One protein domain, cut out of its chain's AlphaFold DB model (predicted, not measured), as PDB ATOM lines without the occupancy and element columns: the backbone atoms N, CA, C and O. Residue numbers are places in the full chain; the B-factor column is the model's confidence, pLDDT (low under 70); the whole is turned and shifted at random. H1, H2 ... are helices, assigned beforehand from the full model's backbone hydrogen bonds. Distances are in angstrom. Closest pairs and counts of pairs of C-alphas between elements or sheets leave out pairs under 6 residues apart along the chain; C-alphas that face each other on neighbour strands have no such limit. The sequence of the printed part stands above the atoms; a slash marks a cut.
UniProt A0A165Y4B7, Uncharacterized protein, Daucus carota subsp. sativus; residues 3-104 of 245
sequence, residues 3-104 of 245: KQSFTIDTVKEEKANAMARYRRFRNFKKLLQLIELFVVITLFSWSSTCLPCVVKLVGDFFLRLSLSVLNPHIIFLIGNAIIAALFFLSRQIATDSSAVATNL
ATOM      1  N   LYS A   3      -1.139  -8.919 -58.493       68.81
ATOM      2  CA  LYS A   3      -1.108  -7.908 -57.425       68.81
ATOM      3  C   LYS A   3      -1.770  -6.589 -57.839       68.81
ATOM      4  O   LYS A   3      -2.397  -5.951 -57.003       68.81
ATOM      5  N   GLN A   4      -1.662  -6.194 -59.114       71.06
ATOM      6  CA  GLN A   4      -2.230  -4.927 -59.600       71.06
ATOM      7  C   GLN A   4      -3.764  -4.957 -59.686       71.06
ATOM      8  O   GLN A   4      -4.406  -3.990 -59.278       71.06
ATOM      9  N   SER A   5      -4.361  -6.061 -60.148       69.00
ATOM     10  CA  SER A   5      -5.824  -6.225 -60.183       69.00
ATOM     11  C   SER A   5      -6.431  -6.099 -58.782       69.00
ATOM     12  O   SER A   5      -7.292  -5.250 -58.566       69.00
ATOM     13  N   PHE A   6      -5.892  -6.833 -57.802       75.62
ATOM     14  CA  PHE A   6      -6.353  -6.773 -56.411       75.62
ATOM     15  C   PHE A   6      -6.286  -5.358 -55.807       75.62
ATOM     16  O   PHE A   6      -7.231  -4.915 -55.148       75.62
ATOM     17  N   THR A   7      -5.209  -4.601 -56.066       80.25
ATOM     18  CA  THR A   7      -5.116  -3.205 -55.600       80.25
ATOM     19  C   THR A   7      -6.137  -2.281 -56.263       80.25
ATOM     20  O   THR A   7      -6.672  -1.395 -55.602       80.25
ATOM     21  N   ILE A   8      -6.447  -2.489 -57.547       80.31
ATOM     22  CA  ILE A   8      -7.421  -1.667 -58.279       80.31
ATOM     23  C   ILE A   8      -8.837  -1.902 -57.742       80.31
ATOM     24  O   ILE A   8      -9.597  -0.944 -57.586       80.31
ATOM     25  N   ASP A   9      -9.194  -3.146 -57.433       86.12
ATOM     26  CA  ASP A   9     -10.537  -3.467 -56.952       86.12
ATOM     27  C   ASP A   9     -10.746  -3.028 -55.494       86.12
ATOM     28  O   ASP A   9     -11.758  -2.390 -55.205       86.12
ATOM     29  N   THR A  10      -9.742  -3.183 -54.618       85.81
ATOM     30  CA  THR A  10      -9.783  -2.618 -53.250       85.81
ATOM     31  C   THR A  10     -10.014  -1.096 -53.262       85.81
ATOM     32  O   THR A  10     -10.862  -0.585 -52.530       85.81
ATOM     33  N   VAL A  11      -9.324  -0.356 -54.144       84.38
ATOM     34  CA  VAL A  11      -9.492   1.107 -54.281       84.38
ATOM     35  C   VAL A  11     -10.876   1.482 -54.835       84.38
ATOM     36  O   VAL A  11     -11.455   2.495 -54.426       84.38
ATOM     37  N   LYS A  12     -11.459   0.677 -55.736       84.56
ATOM     38  CA  LYS A  12     -12.845   0.883 -56.204       84.56
ATOM     39  C   LYS A  12     -13.859   0.664 -55.082       84.56
ATOM     40  O   LYS A  12     -14.779   1.474 -54.950       84.56
ATOM     41  N   GLU A  13     -13.702  -0.389 -54.282       82.19
ATOM     42  CA  GLU A  13     -14.591  -0.678 -53.150       82.19
ATOM     43  C   GLU A  13     -14.507   0.406 -52.068       82.19
ATOM     44  O   GLU A  13     -15.540   0.887 -51.592       82.19
ATOM     45  N   GLU A  14     -13.301   0.877 -51.740       83.88
ATOM     46  CA  GLU A  14     -13.109   1.991 -50.808       83.88
ATOM     47  C   GLU A  14     -13.778   3.277 -51.323       83.88
ATOM     48  O   GLU A  14     -14.535   3.925 -50.592       83.88
ATOM     49  N   LYS A  15     -13.593   3.609 -52.608       82.12
ATOM     50  CA  LYS A  15     -14.233   4.766 -53.255       82.12
ATOM     51  C   LYS A  15     -15.763   4.654 -53.260       82.12
ATOM     52  O   LYS A  15     -16.450   5.645 -52.998       82.12
ATOM     53  N   ALA A  16     -16.311   3.462 -53.505       84.31
ATOM     54  CA  ALA A  16     -17.750   3.207 -53.434       84.31
ATOM     55  C   ALA A  16     -18.289   3.369 -51.998       84.31
ATOM     56  O   ALA A  16     -19.320   4.016 -51.792       84.31
ATOM     57  N   ASN A  17     -17.563   2.863 -50.997       83.50
ATOM     58  CA  ASN A  17     -17.883   3.014 -49.576       83.50
ATOM     59  C   ASN A  17     -17.862   4.497 -49.149       83.50
ATOM     60  O   ASN A  17     -18.811   4.981 -48.528       83.50
ATOM     61  N   ALA A  18     -16.843   5.258 -49.561       80.75
ATOM     62  CA  ALA A  18     -16.752   6.698 -49.321       80.75
ATOM     63  C   ALA A  18     -17.933   7.471 -49.947       80.75
ATOM     64  O   ALA A  18     -18.595   8.258 -49.261       80.75
ATOM     65  N   MET A  19     -18.279   7.191 -51.211       80.38
ATOM     66  CA  MET A  19     -19.445   7.795 -51.871       80.38
ATOM     67  C   MET A  19     -20.775   7.419 -51.198       80.38
ATOM     68  O   MET A  19     -21.678   8.257 -51.108       80.38
ATOM     69  N   ALA A  20     -20.915   6.190 -50.690       75.50
ATOM     70  CA  ALA A  20     -22.103   5.758 -49.956       75.50
ATOM     71  C   ALA A  20     -22.254   6.495 -48.611       75.50
ATOM     72  O   ALA A  20     -23.359   6.932 -48.268       75.50
ATOM     73  N   ARG A  21     -21.152   6.714 -47.875       73.44
ATOM     74  CA  ARG A  21     -21.147   7.535 -46.647       73.44
ATOM     75  C   ARG A  21     -21.547   8.982 -46.945       73.44
ATOM     76  O   ARG A  21     -22.417   9.515 -46.260       73.44
ATOM     77  N   TYR A  22     -20.999   9.592 -47.998       72.50
ATOM     78  CA  TYR A  22     -21.359  10.959 -48.397       72.50
ATOM     79  C   TYR A  22     -22.855  11.097 -48.750       72.50
ATOM     80  O   TYR A  22     -23.524  12.021 -48.278       72.50
ATOM     81  N   ARG A  23     -23.438  10.133 -49.484       69.31
ATOM     82  CA  ARG A  23     -24.893  10.118 -49.750       69.31
ATOM     83  C   ARG A  23     -25.728   9.996 -48.471       69.31
ATOM     84  O   ARG A  23     -26.755  10.665 -48.376       69.31
ATOM     85  N   ARG A  24     -25.289   9.216 -47.471       65.94
ATOM     86  CA  ARG A  24     -25.957   9.173 -46.154       65.94
ATOM     87  C   ARG A  24     -25.971  10.555 -45.490       65.94
ATOM     88  O   ARG A  24     -27.037  10.979 -45.061       65.94
ATOM     89  N   PHE A  25     -24.861  11.299 -45.485       66.94
ATOM     90  CA  PHE A  25     -24.823  12.671 -44.943       66.94
ATOM     91  C   PHE A  25     -25.755  13.652 -45.670       66.94
ATOM     92  O   PHE A  25     -26.414  14.464 -45.016       66.94
ATOM     93  N   ARG A  26     -25.911  13.535 -46.996       69.62
ATOM     94  CA  ARG A  26     -26.902  14.338 -47.738       69.62
ATOM     95  C   ARG A  26     -28.343  14.014 -47.324       69.62
ATOM     96  O   ARG A  26     -29.161  14.922 -47.188       69.62
ATOM     97  N   ASN A  27     -28.636  12.742 -47.061       72.38
ATOM     98  CA  ASN A  27     -29.942  12.314 -46.558       72.38
ATOM     99  C   ASN A  27     -30.155  12.722 -45.088       72.38
ATOM    100  O   ASN A  27     -31.277  13.057 -44.720       72.38
ATOM    101  N   PHE A  28     -29.100  12.797 -44.267       76.06
ATOM    102  CA  PHE A  28     -29.186  13.346 -42.908       76.06
ATOM    103  C   PHE A  28     -29.585  14.829 -42.896       76.06
ATOM    104  O   PHE A  28     -30.455  15.181 -42.107       76.06
ATOM    105  N   LYS A  29     -29.072  15.683 -43.804       80.38
ATOM    106  CA  LYS A  29     -29.572  17.076 -43.939       80.38
ATOM    107  C   LYS A  29     -31.095  17.103 -44.211       80.38
ATOM    108  O   LYS A  29     -31.801  17.924 -43.636       80.38
ATOM    109  N   LYS A  30     -31.630  16.165 -45.010       81.50
ATOM    110  CA  LYS A  30     -33.083  16.033 -45.264       81.50
ATOM    111  C   LYS A  30     -33.878  15.475 -44.080       81.50
ATOM    112  O   LYS A  30     -34.982  15.943 -43.835       81.50
ATOM    113  N   LEU A  31     -33.323  14.525 -43.329       83.38
ATOM    114  CA  LEU A  31     -33.933  14.015 -42.098       83.38
ATOM    115  C   LEU A  31     -33.987  15.091 -41.007       83.38
ATOM    116  O   LEU A  31     -35.019  15.231 -40.368       83.38
ATOM    117  N   LEU A  32     -32.930  15.889 -40.840       81.31
ATOM    118  CA  LEU A  32     -32.922  17.030 -39.918       81.31
ATOM    119  C   LEU A  32     -33.990  18.066 -40.299       81.31
ATOM    120  O   LEU A  32     -34.747  18.486 -39.434       81.31
ATOM    121  N   GLN A  33     -34.120  18.389 -41.589       86.69
ATOM    122  CA  GLN A  33     -35.159  19.292 -42.101       86.69
ATOM    123  C   GLN A  33     -36.589  18.740 -41.896       86.69
ATOM    124  O   GLN A  33     -37.525  19.497 -41.647       86.69
ATOM    125  N   LEU A  34     -36.775  17.413 -41.957       85.88
ATOM    126  CA  LEU A  34     -38.045  16.764 -41.609       85.88
ATOM    127  C   LEU A  34     -38.313  16.779 -40.099       85.88
ATOM    128  O   LEU A  34     -39.450  17.012 -39.706       85.88
ATOM    129  N   ILE A  35     -37.293  16.557 -39.261       84.81
ATOM    130  CA  ILE A  35     -37.391  16.643 -37.796       84.81
ATOM    131  C   ILE A  35     -37.737  18.075 -37.372       84.81
ATOM    132  O   ILE A  35     -38.617  18.257 -36.541       84.81
ATOM    133  N   GLU A  36     -37.104  19.084 -37.971       86.94
ATOM    134  CA  GLU A  36     -37.405  20.503 -37.766       86.94
ATOM    135  C   GLU A  36     -38.874  20.814 -38.085       86.94
ATOM    136  O   GLU A  36     -39.595  21.337 -37.234       86.94
ATOM    137  N   LEU A  37     -39.359  20.394 -39.261       89.38
ATOM    138  CA  LEU A  37     -40.771  20.518 -39.628       89.38
ATOM    139  C   LEU A  37     -41.686  19.779 -38.635       89.38
ATOM    140  O   LEU A  37     -42.720  20.315 -38.240       89.38
ATOM    141  N   PHE A  38     -41.305  18.579 -38.189       80.88
ATOM    142  CA  PHE A  38     -42.062  17.815 -37.194       80.88
ATOM    143  C   PHE A  38     -42.117  18.532 -35.843       80.88
ATOM    144  O   PHE A  38     -43.175  18.565 -35.219       80.88
ATOM    145  N   VAL A  39     -41.015  19.142 -35.400       85.69
ATOM    146  CA  VAL A  39     -40.949  19.946 -34.173       85.69
ATOM    147  C   VAL A  39     -41.844  21.176 -34.299       85.69
ATOM    148  O   VAL A  39     -42.627  21.426 -33.390       85.69
ATOM    149  N   VAL A  40     -41.819  21.891 -35.430       86.75
ATOM    150  CA  VAL A  40     -42.710  23.040 -35.678       86.75
ATOM    151  C   VAL A  40     -44.183  22.617 -35.681       86.75
ATOM    152  O   VAL A  40     -44.988  23.234 -34.984       86.75
ATOM    153  N   ILE A  41     -44.548  21.540 -36.385       82.56
ATOM    154  CA  ILE A  41     -45.925  21.010 -36.411       82.56
ATOM    155  C   ILE A  41     -46.361  20.557 -35.014       82.56
ATOM    156  O   ILE A  41     -47.474  20.869 -34.587       82.56
ATOM    157  N   THR A  42     -45.487  19.866 -34.279       79.44
ATOM    158  CA  THR A  42     -45.779  19.407 -32.914       79.44
ATOM    159  C   THR A  42     -45.961  20.602 -31.986       79.44
ATOM    160  O   THR A  42     -46.964  20.657 -31.291       79.44
ATOM    161  N   LEU A  43     -45.076  21.606 -32.022       79.12
ATOM    162  CA  LEU A  43     -45.208  22.846 -31.248       79.12
ATOM    163  C   LEU A  43     -46.482  23.623 -31.599       79.12
ATOM    164  O   LEU A  43     -47.129  24.158 -30.701       79.12
ATOM    165  N   PHE A  44     -46.878  23.674 -32.871       76.94
ATOM    166  CA  PHE A  44     -48.096  24.362 -33.306       76.94
ATOM    167  C   PHE A  44     -49.364  23.620 -32.850       76.94
ATOM    168  O   PHE A  44     -50.267  24.217 -32.269       76.94
ATOM    169  N   SER A  45     -49.402  22.295 -33.010       70.06
ATOM    170  CA  SER A  45     -50.501  21.444 -32.530       70.06
ATOM    171  C   SER A  45     -50.614  21.442 -30.995       70.06
ATOM    172  O   SER A  45     -51.709  21.530 -30.435       70.06
ATOM    173  N   TRP A  46     -49.476  21.417 -30.302       68.44
ATOM    174  CA  TRP A  46     -49.361  21.414 -28.842       68.44
ATOM    175  C   TRP A  46     -49.683  22.778 -28.224       68.44
ATOM    176  O   TRP A  46     -50.382  22.851 -27.216       68.44
ATOM    177  N   SER A  47     -49.248  23.884 -28.836       64.06
ATOM    178  CA  SER A  47     -49.670  25.223 -28.401       64.06
ATOM    179  C   SER A  47     -51.167  25.435 -28.641       64.06
ATOM    180  O   SER A  47     -51.853  25.914 -27.742       64.06
ATOM    181  N   SER A  48     -51.707  24.981 -29.776       63.94
ATOM    182  CA  SER A  48     -53.145  25.050 -30.066       63.94
ATOM    183  C   SER A  48     -54.008  24.284 -29.051       63.94
ATOM    184  O   SER A  48     -55.044  24.791 -28.629       63.94
ATOM    185  N   THR A  49     -53.578  23.098 -28.608       62.62
ATOM    186  CA  THR A  49     -54.370  22.237 -27.704       62.62
ATOM    187  C   THR A  49     -54.090  22.427 -26.212       62.62
ATOM    188  O   THR A  49     -54.865  21.937 -25.390       62.62
ATOM    189  N   CYS A  50     -53.004  23.105 -25.822       59.38
ATOM    190  CA  CYS A  50     -52.473  22.960 -24.461       59.38
ATOM    191  C   CYS A  50     -52.040  24.250 -23.737       59.38
ATOM    192  O   CYS A  50     -51.472  24.159 -22.646       59.38
ATOM    193  N   LEU A  51     -52.369  25.435 -24.269       58.47
ATOM    194  CA  LEU A  51     -52.067  26.756 -23.678       58.47
ATOM    195  C   LEU A  51     -52.195  26.858 -22.132       58.47
ATOM    196  O   LEU A  51     -51.279  27.412 -21.526       58.47
ATOM    197  N   PRO A  52     -53.235  26.319 -21.451       59.88
ATOM    198  CA  PRO A  52     -53.354  26.405 -19.985       59.88
ATOM    199  C   PRO A  52     -52.729  25.229 -19.213       59.88
ATOM    200  O   PRO A  52     -52.410  25.361 -18.029       59.88
ATOM    201  N   CYS A  53     -52.600  24.057 -19.842       54.81
ATOM    202  CA  CYS A  53     -52.168  22.822 -19.175       54.81
ATOM    203  C   CYS A  53     -50.639  22.680 -19.204       54.81
ATOM    204  O   CYS A  53     -50.003  22.342 -18.202       54.81
ATOM    205  N   VAL A  54     -50.032  23.031 -20.338       58.59
ATOM    206  CA  VAL A  54     -48.603  22.838 -20.586       58.59
ATOM    207  C   VAL A  54     -47.723  23.825 -19.842       58.59
ATOM    208  O   VAL A  54     -46.650  23.418 -19.431       58.59
ATOM    209  N   VAL A  55     -48.154  25.050 -19.538       61.00
ATOM    210  CA  VAL A  55     -47.360  25.939 -18.660       61.00
ATOM    211  C   VAL A  55     -47.162  25.366 -17.252       61.00
ATOM    212  O   VAL A  55     -46.096  25.543 -16.670       61.00
ATOM    213  N   LYS A  56     -48.137  24.617 -16.717       63.78
ATOM    214  CA  LYS A  56     -47.992  23.922 -15.425       63.78
ATOM    215  C   LYS A  56     -47.120  22.678 -15.559       63.78
ATOM    216  O   LYS A  56     -46.196  22.496 -14.773       63.78
ATOM    217  N   LEU A  57     -47.381  21.861 -16.581       58.03
ATOM    218  CA  LEU A  57     -46.635  20.628 -16.819       58.03
ATOM    219  C   LEU A  57     -45.160  20.927 -17.139       58.03
ATOM    220  O   LEU A  57     -44.272  20.408 -16.478       58.03
ATOM    221  N   VAL A  58     -44.887  21.831 -18.080       64.69
ATOM    222  CA  VAL A  58     -43.540  22.308 -18.429       64.69
ATOM    223  C   VAL A  58     -42.893  23.038 -17.260       64.69
ATOM    224  O   VAL A  58     -41.699  22.872 -17.093       64.69
ATOM    225  N   GLY A  59     -43.630  23.759 -16.408       66.00
ATOM    226  CA  GLY A  59     -43.082  24.316 -15.165       66.00
ATOM    227  C   GLY A  59     -42.535  23.234 -14.225       66.00
ATOM    228  O   GLY A  59     -41.369  23.284 -13.834       66.00
ATOM    229  N   ASP A  60     -43.334  22.206 -13.926       66.31
ATOM    230  CA  ASP A  60     -42.916  21.079 -13.080       66.31
ATOM    231  C   ASP A  60     -41.819  20.219 -13.729       66.31
ATOM    232  O   ASP A  60     -40.899  19.764 -13.044       66.31
ATOM    233  N   PHE A  61     -41.883  20.002 -15.047       66.94
ATOM    234  CA  PHE A  61     -40.847  19.284 -15.783       66.94
ATOM    235  C   PHE A  61     -39.563  20.104 -15.905       66.94
ATOM    236  O   PHE A  61     -38.514  19.526 -15.675       66.94
ATOM    237  N   PHE A  62     -39.588  21.418 -16.157       70.44
ATOM    238  CA  PHE A  62     -38.379  22.255 -16.125       70.44
ATOM    239  C   PHE A  62     -37.801  22.363 -14.721       70.44
ATOM    240  O   PHE A  62     -36.586  22.390 -14.600       70.44
ATOM    241  N   LEU A  63     -38.606  22.378 -13.657       68.94
ATOM    242  CA  LEU A  63     -38.076  22.335 -12.291       68.94
ATOM    243  C   LEU A  63     -37.386  20.996 -12.001       68.94
ATOM    244  O   LEU A  63     -36.261  20.983 -11.507       68.94
ATOM    245  N   ARG A  64     -38.011  19.866 -12.358       70.44
ATOM    246  CA  ARG A  64     -37.401  18.529 -12.217       70.44
ATOM    247  C   ARG A  64     -36.171  18.360 -13.109       70.44
ATOM    248  O   ARG A  64     -35.162  17.846 -12.644       70.44
ATOM    249  N   LEU A  65     -36.237  18.819 -14.355       68.44
ATOM    250  CA  LEU A  65     -35.152  18.732 -15.324       68.44
ATOM    251  C   LEU A  65     -34.017  19.687 -14.957       68.44
ATOM    252  O   LEU A  65     -32.876  19.280 -15.043       68.44
ATOM    253  N   SER A  66     -34.296  20.893 -14.456       69.19
ATOM    254  CA  SER A  66     -33.291  21.810 -13.896       69.19
ATOM    255  C   SER A  66     -32.574  21.170 -12.704       69.19
ATOM    256  O   SER A  66     -31.349  21.117 -12.682       69.19
ATOM    257  N   LEU A  67     -33.316  20.548 -11.778       68.06
ATOM    258  CA  LEU A  67     -32.739  19.768 -10.677       68.06
ATOM    259  C   LEU A  67     -31.907  18.561 -11.161       68.06
ATOM    260  O   LEU A  67     -30.888  18.250 -10.552       68.06
ATOM    261  N   SER A  68     -32.294  17.892 -12.252       68.12
ATOM    262  CA  SER A  68     -31.507  16.802 -12.855       68.12
ATOM    263  C   SER A  68     -30.309  17.290 -13.681       68.12
ATOM    264  O   SER A  68     -29.283  16.618 -13.713       68.12
ATOM    265  N   VAL A  69     -30.407  18.457 -14.320       65.44
ATOM    266  CA  VAL A  69     -29.335  19.116 -15.081       65.44
ATOM    267  C   VAL A  69     -28.335  19.795 -14.139       65.44
ATOM    268  O   VAL A  69     -27.197  19.996 -14.533       65.44
ATOM    269  N   LEU A  70     -28.680  20.024 -12.866       64.44
ATOM    270  CA  LEU A  70     -27.705  20.314 -11.806       64.44
ATOM    271  C   LEU A  70     -26.756  19.138 -11.502       64.44
ATOM    272  O   LEU A  70     -25.774  19.329 -10.785       64.44
ATOM    273  N   ASN A  71     -27.008  17.927 -12.016       78.50
ATOM    274  CA  ASN A  71     -26.056  16.829 -11.882       78.50
ATOM    275  C   ASN A  71     -24.818  17.107 -12.765       78.50
ATOM    276  O   ASN A  71     -24.963  17.207 -13.989       78.50
ATOM    277  N   PRO A  72     -23.598  17.186 -12.196       84.06
ATOM    278  CA  PRO A  72     -22.394  17.561 -12.941       84.06
ATOM    279  C   PRO A  72     -22.095  16.635 -14.129       84.06
ATOM    280  O   PRO A  72     -21.546  17.089 -15.132       84.06
ATOM    281  N   HIS A  73     -22.512  15.364 -14.080       82.31
ATOM    282  CA  HIS A  73     -22.356  14.435 -15.204       82.31
ATOM    283  C   HIS A  73     -23.231  14.801 -16.412       82.31
ATOM    284  O   HIS A  73     -22.815  14.597 -17.552       82.31
ATOM    285  N   ILE A  74     -24.417  15.376 -16.184       82.44
ATOM    286  CA  ILE A  74     -25.318  15.832 -17.251       82.44
ATOM    287  C   ILE A  74     -24.775  17.115 -17.885       82.44
ATOM    288  O   ILE A  74     -24.742  17.216 -19.109       82.44
ATOM    289  N   ILE A  75     -24.262  18.050 -17.078       86.12
ATOM    290  CA  ILE A  75     -23.588  19.265 -17.570       86.12
ATOM    291  C   ILE A  75     -22.368  18.891 -18.419       86.12
ATOM    292  O   ILE A  75     -22.206  19.413 -19.520       86.12
ATOM    293  N   PHE A  76     -21.547  17.945 -17.953       87.31
ATOM    294  CA  PHE A  76     -20.397  17.436 -18.702       87.31
ATOM    295  C   PHE A  76     -20.815  16.789 -20.031       87.31
ATOM    296  O   PHE A  76     -20.231  17.087 -21.071       87.31
ATOM    297  N   LEU A  77     -21.861  15.954 -20.034       89.44
ATOM    298  CA  LEU A  77     -22.376  15.331 -21.256       89.44
ATOM    299  C   LEU A  77     -22.916  16.368 -22.256       89.44
ATOM    300  O   LEU A  77     -22.606  16.280 -23.443       89.44
ATOM    301  N   ILE A  78     -23.669  17.367 -21.785       84.81
ATOM    302  CA  ILE A  78     -24.189  18.468 -22.612       84.81
ATOM    303  C   ILE A  78     -23.039  19.320 -23.162       84.81
ATOM    304  O   ILE A  78     -23.018  19.608 -24.355       84.81
ATOM    305  N   GLY A  79     -22.051  19.673 -22.335       86.88
ATOM    306  CA  GLY A  79     -20.863  20.417 -22.760       86.88
ATOM    307  C   GLY A  79     -20.082  19.682 -23.849       86.88
ATOM    308  O   GLY A  79     -19.785  20.260 -24.892       86.88
ATOM    309  N   ASN A  80     -19.840  18.380 -23.672       80.81
ATOM    310  CA  ASN A  80     -19.192  17.546 -24.686       80.81
ATOM    311  C   ASN A  80     -20.026  17.421 -25.970       80.81
ATOM    312  O   ASN A  80     -19.467  17.461 -27.064       80.81
ATOM    313  N   ALA A  81     -21.356  17.322 -25.863       87.19
ATOM    314  CA  ALA A  81     -22.245  17.318 -27.023       87.19
ATOM    315  C   ALA A  81     -22.200  18.654 -27.788       87.19
ATOM    316  O   ALA A  81     -22.165  18.644 -29.018       87.19
ATOM    317  N   ILE A  82     -22.128  19.791 -27.085       90.62
ATOM    318  CA  ILE A  82     -21.956  21.121 -27.688       90.62
ATOM    319  C   ILE A  82     -20.590  21.228 -28.376       90.62
ATOM    320  O   ILE A  82     -20.536  21.651 -29.526       90.62
ATOM    321  N   ILE A  83     -19.498  20.796 -27.736       92.44
ATOM    322  CA  ILE A  83     -18.153  20.799 -28.341       92.44
ATOM    323  C   ILE A  83     -18.124  19.923 -29.602       92.44
ATOM    324  O   ILE A  83     -17.632  20.359 -30.643       92.44
ATOM    325  N   ALA A  84     -18.703  18.720 -29.552       87.25
ATOM    326  CA  ALA A  84     -18.800  17.828 -30.707       87.25
ATOM    327  C   ALA A  84     -19.664  18.420 -31.837       87.25
ATOM    328  O   ALA A  84     -19.303  18.304 -33.009       87.25
ATOM    329  N   ALA A  85     -20.769  19.093 -31.500       82.50
ATOM    330  CA  ALA A  85     -21.611  19.792 -32.465       82.50
ATOM    331  C   ALA A  85     -20.875  20.977 -33.107       82.50
ATOM    332  O   ALA A  85     -20.885  21.093 -34.328       82.50
ATOM    333  N   LEU A  86     -20.178  21.808 -32.325       89.62
ATOM    334  CA  LEU A  86     -19.359  22.917 -32.826       89.62
ATOM    335  C   LEU A  86     -18.214  22.424 -33.717       89.62
ATOM    336  O   LEU A  86     -17.973  23.007 -34.769       89.62
ATOM    337  N   PHE A  87     -17.552  21.324 -33.354       89.31
ATOM    338  CA  PHE A  87     -16.529  20.690 -34.189       89.31
ATOM    339  C   PHE A  87     -17.113  20.167 -35.513       89.31
ATOM    340  O   PHE A  87     -16.533  20.374 -36.580       89.31
ATOM    341  N   PHE A  88     -18.291  19.539 -35.471       86.69
ATOM    342  CA  PHE A  88     -18.978  19.062 -36.672       86.69
ATOM    343  C   PHE A  88     -19.460  20.215 -37.569       86.69
ATOM    344  O   PHE A  88     -19.288  20.146 -38.785       86.69
ATOM    345  N   LEU A  89     -19.998  21.291 -36.984       77.62
ATOM    346  CA  LEU A  89     -20.385  22.515 -37.693       77.62
ATOM    347  C   LEU A  89     -19.166  23.221 -38.291       77.62
ATOM    348  O   LEU A  89     -19.202  23.573 -39.462       77.62
ATOM    349  N   SER A  90     -18.072  23.371 -37.541       81.75
ATOM    350  CA  SER A  90     -16.813  23.944 -38.034       81.75
ATOM    351  C   SER A  90     -16.284  23.159 -39.236       81.75
ATOM    352  O   SER A  90     -15.986  23.745 -40.276       81.75
ATOM    353  N   ARG A  91     -16.272  21.822 -39.149       78.62
ATOM    354  CA  ARG A  91     -15.884  20.950 -40.264       78.62
ATOM    355  C   ARG A  91     -16.823  21.082 -41.466       78.62
ATOM    356  O   ARG A  91     -16.342  21.088 -42.593       78.62
ATOM    357  N   GLN A  92     -18.132  21.193 -41.237       74.31
ATOM    358  CA  GLN A  92     -19.128  21.387 -42.293       74.31
ATOM    359  C   GLN A  92     -18.965  22.745 -42.990       74.31
ATOM    360  O   GLN A  92     -18.925  22.790 -44.215       74.31
ATOM    361  N   ILE A  93     -18.797  23.824 -42.223       68.69
ATOM    362  CA  ILE A  93     -18.571  25.180 -42.734       68.69
ATOM    363  C   ILE A  93     -17.253  25.244 -43.516       68.69
ATOM    364  O   ILE A  93     -17.229  25.850 -44.579       68.69
ATOM    365  N   ALA A  94     -16.190  24.572 -43.061       66.19
ATOM    366  CA  ALA A  94     -14.922  24.489 -43.790       66.19
ATOM    367  C   ALA A  94     -15.034  23.708 -45.117       66.19
ATOM    368  O   ALA A  94     -14.413  24.087 -46.110       66.19
ATOM    369  N   THR A  95     -15.839  22.637 -45.175       57.66
ATOM    370  CA  THR A  95     -16.118  21.950 -46.451       57.66
ATOM    371  C   THR A  95     -17.026  22.758 -47.374       57.66
ATOM    372  O   THR A  95     -16.820  22.741 -48.585       57.66
ATOM    373  N   ASP A  96     -18.004  23.479 -46.821       59.44
ATOM    374  CA  ASP A  96     -18.955  24.268 -47.603       59.44
ATOM    375  C   ASP A  96     -18.282  25.570 -48.122       59.44
ATOM    376  O   ASP A  96     -18.515  25.959 -49.267       59.44
ATOM    377  N   SER A  97     -17.352  26.191 -47.376       56.34
ATOM    378  CA  SER A  97     -16.579  27.365 -47.830       56.34
ATOM    379  C   SER A  97     -15.528  27.028 -48.893       56.34
ATOM    380  O   SER A  97     -15.390  27.771 -49.865       56.34
ATOM    381  N   SER A  98     -14.841  25.884 -48.774       54.19
ATOM    382  CA  SER A  98     -13.911  25.410 -49.808       54.19
ATOM    383  C   SER A  98     -14.621  25.119 -51.133       54.19
ATOM    384  O   SER A  98     -14.029  25.335 -52.186       54.19
ATOM    385  N   ALA A  99     -15.873  24.650 -51.092       51.06
ATOM    386  CA  ALA A  99     -16.676  24.424 -52.291       51.06
ATOM    387  C   ALA A  99     -17.158  25.740 -52.928       51.06
ATOM    388  O   ALA A  99     -17.208  25.847 -54.150       51.06
ATOM    389  N   VAL A 100     -17.489  26.763 -52.131       50.78
ATOM    390  CA  VAL A 100     -17.856  28.089 -52.661       50.78
ATOM    391  C   VAL A 100     -16.649  28.783 -53.301       50.78
ATOM    392  O   VAL A 100     -16.784  29.320 -54.395       50.78
ATOM    393  N   ALA A 101     -15.461  28.703 -52.691       51.94
ATOM    394  CA  ALA A 101     -14.242  29.306 -53.238       51.94
ATOM    395  C   ALA A 101     -13.854  28.742 -54.619       51.94
ATOM    396  O   ALA A 101     -13.461  29.503 -55.499       51.94
ATOM    397  N   THR A 102     -14.023  27.434 -54.856       49.38
ATOM    398  CA  THR A 102     -13.762  26.844 -56.182       49.38
ATOM    399  C   THR A 102     -14.723  27.337 -57.266       49.38
ATOM    400  O   THR A 102     -14.298  27.499 -58.400       49.38
ATOM    401  N   ASN A 103     -15.986  27.637 -56.936       47.50
ATOM    402  CA  ASN A 103     -16.975  28.085 -57.930       47.50
ATOM    403  C   ASN A 103     -16.860  29.578 -58.300       47.50
ATOM    404  O   ASN A 103     -17.526  30.009 -59.234       47.50
ATOM    405  N   LEU A 104     -16.054  30.370 -57.582       51.22
ATOM    406  CA  LEU A 104     -15.823  31.791 -57.893       51.22
ATOM    407  C   LEU A 104     -14.519  32.038 -58.667       51.22
ATOM    408  O   LEU A 104     -14.372  33.093 -59.274       51.22
TER     409      LEU A 104
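This is residues 3 to 104 of the 245 residues of an uncharacterized protein of Daucus carota subsp. sativus (UniProt A0A165Y4B7). Three helices joined end to end make an open three-sided frame with an empty middle: the long H1 is one side, the short H2 turns the corner, and H3 folds back at a distance from H1. H1 makes the longest axis, and no two helices pack side by side. The printed part has 102 residues, with three named helices in the order H1, H2, H3, no named strand, and the class all helix. It is extended, with a radius of gyration of the C-alphas of 22.2 A and spans of 70 by 35 by 32 A.

Find C-alpha 3 at (-1.108, -7.908, -57.425); from there H1, residues 3 to 50, runs 68.4 A to C-alpha 50 at (-52.473, 22.960, -24.461). Next look at H2, residues 54 to 69, 20.4 A long. Then H3, residues 72 to 104, runs 47.6 A and ends at C-alpha 104 at (-15.823, 31.791, -57.893).

Start from H1, which meets H2 only through their link. H1 and H3 are apart. H2 and H3 are close but not clearly touching, and the closest C-alphas, those of Val 69 and Ile 75, are 6.3 A apart. Their lines stand about perpendicular, at 80 degrees. In H2 every O i to N i+4 pair is within hydrogen-bond range; in H1 43 of 44 are, and in H3 28 of 29.

The two C-alphas farthest apart, those of Lys 3 and Pro 52, are 72.9 A apart. The printed part has no cut, and both links, H1 to H2 and H2 to H3, are tight. In the B-factor column the mean pLDDT of the printed part is 73.9; look for values under 70 at residues 46 to 61 and 93 to 104, among others.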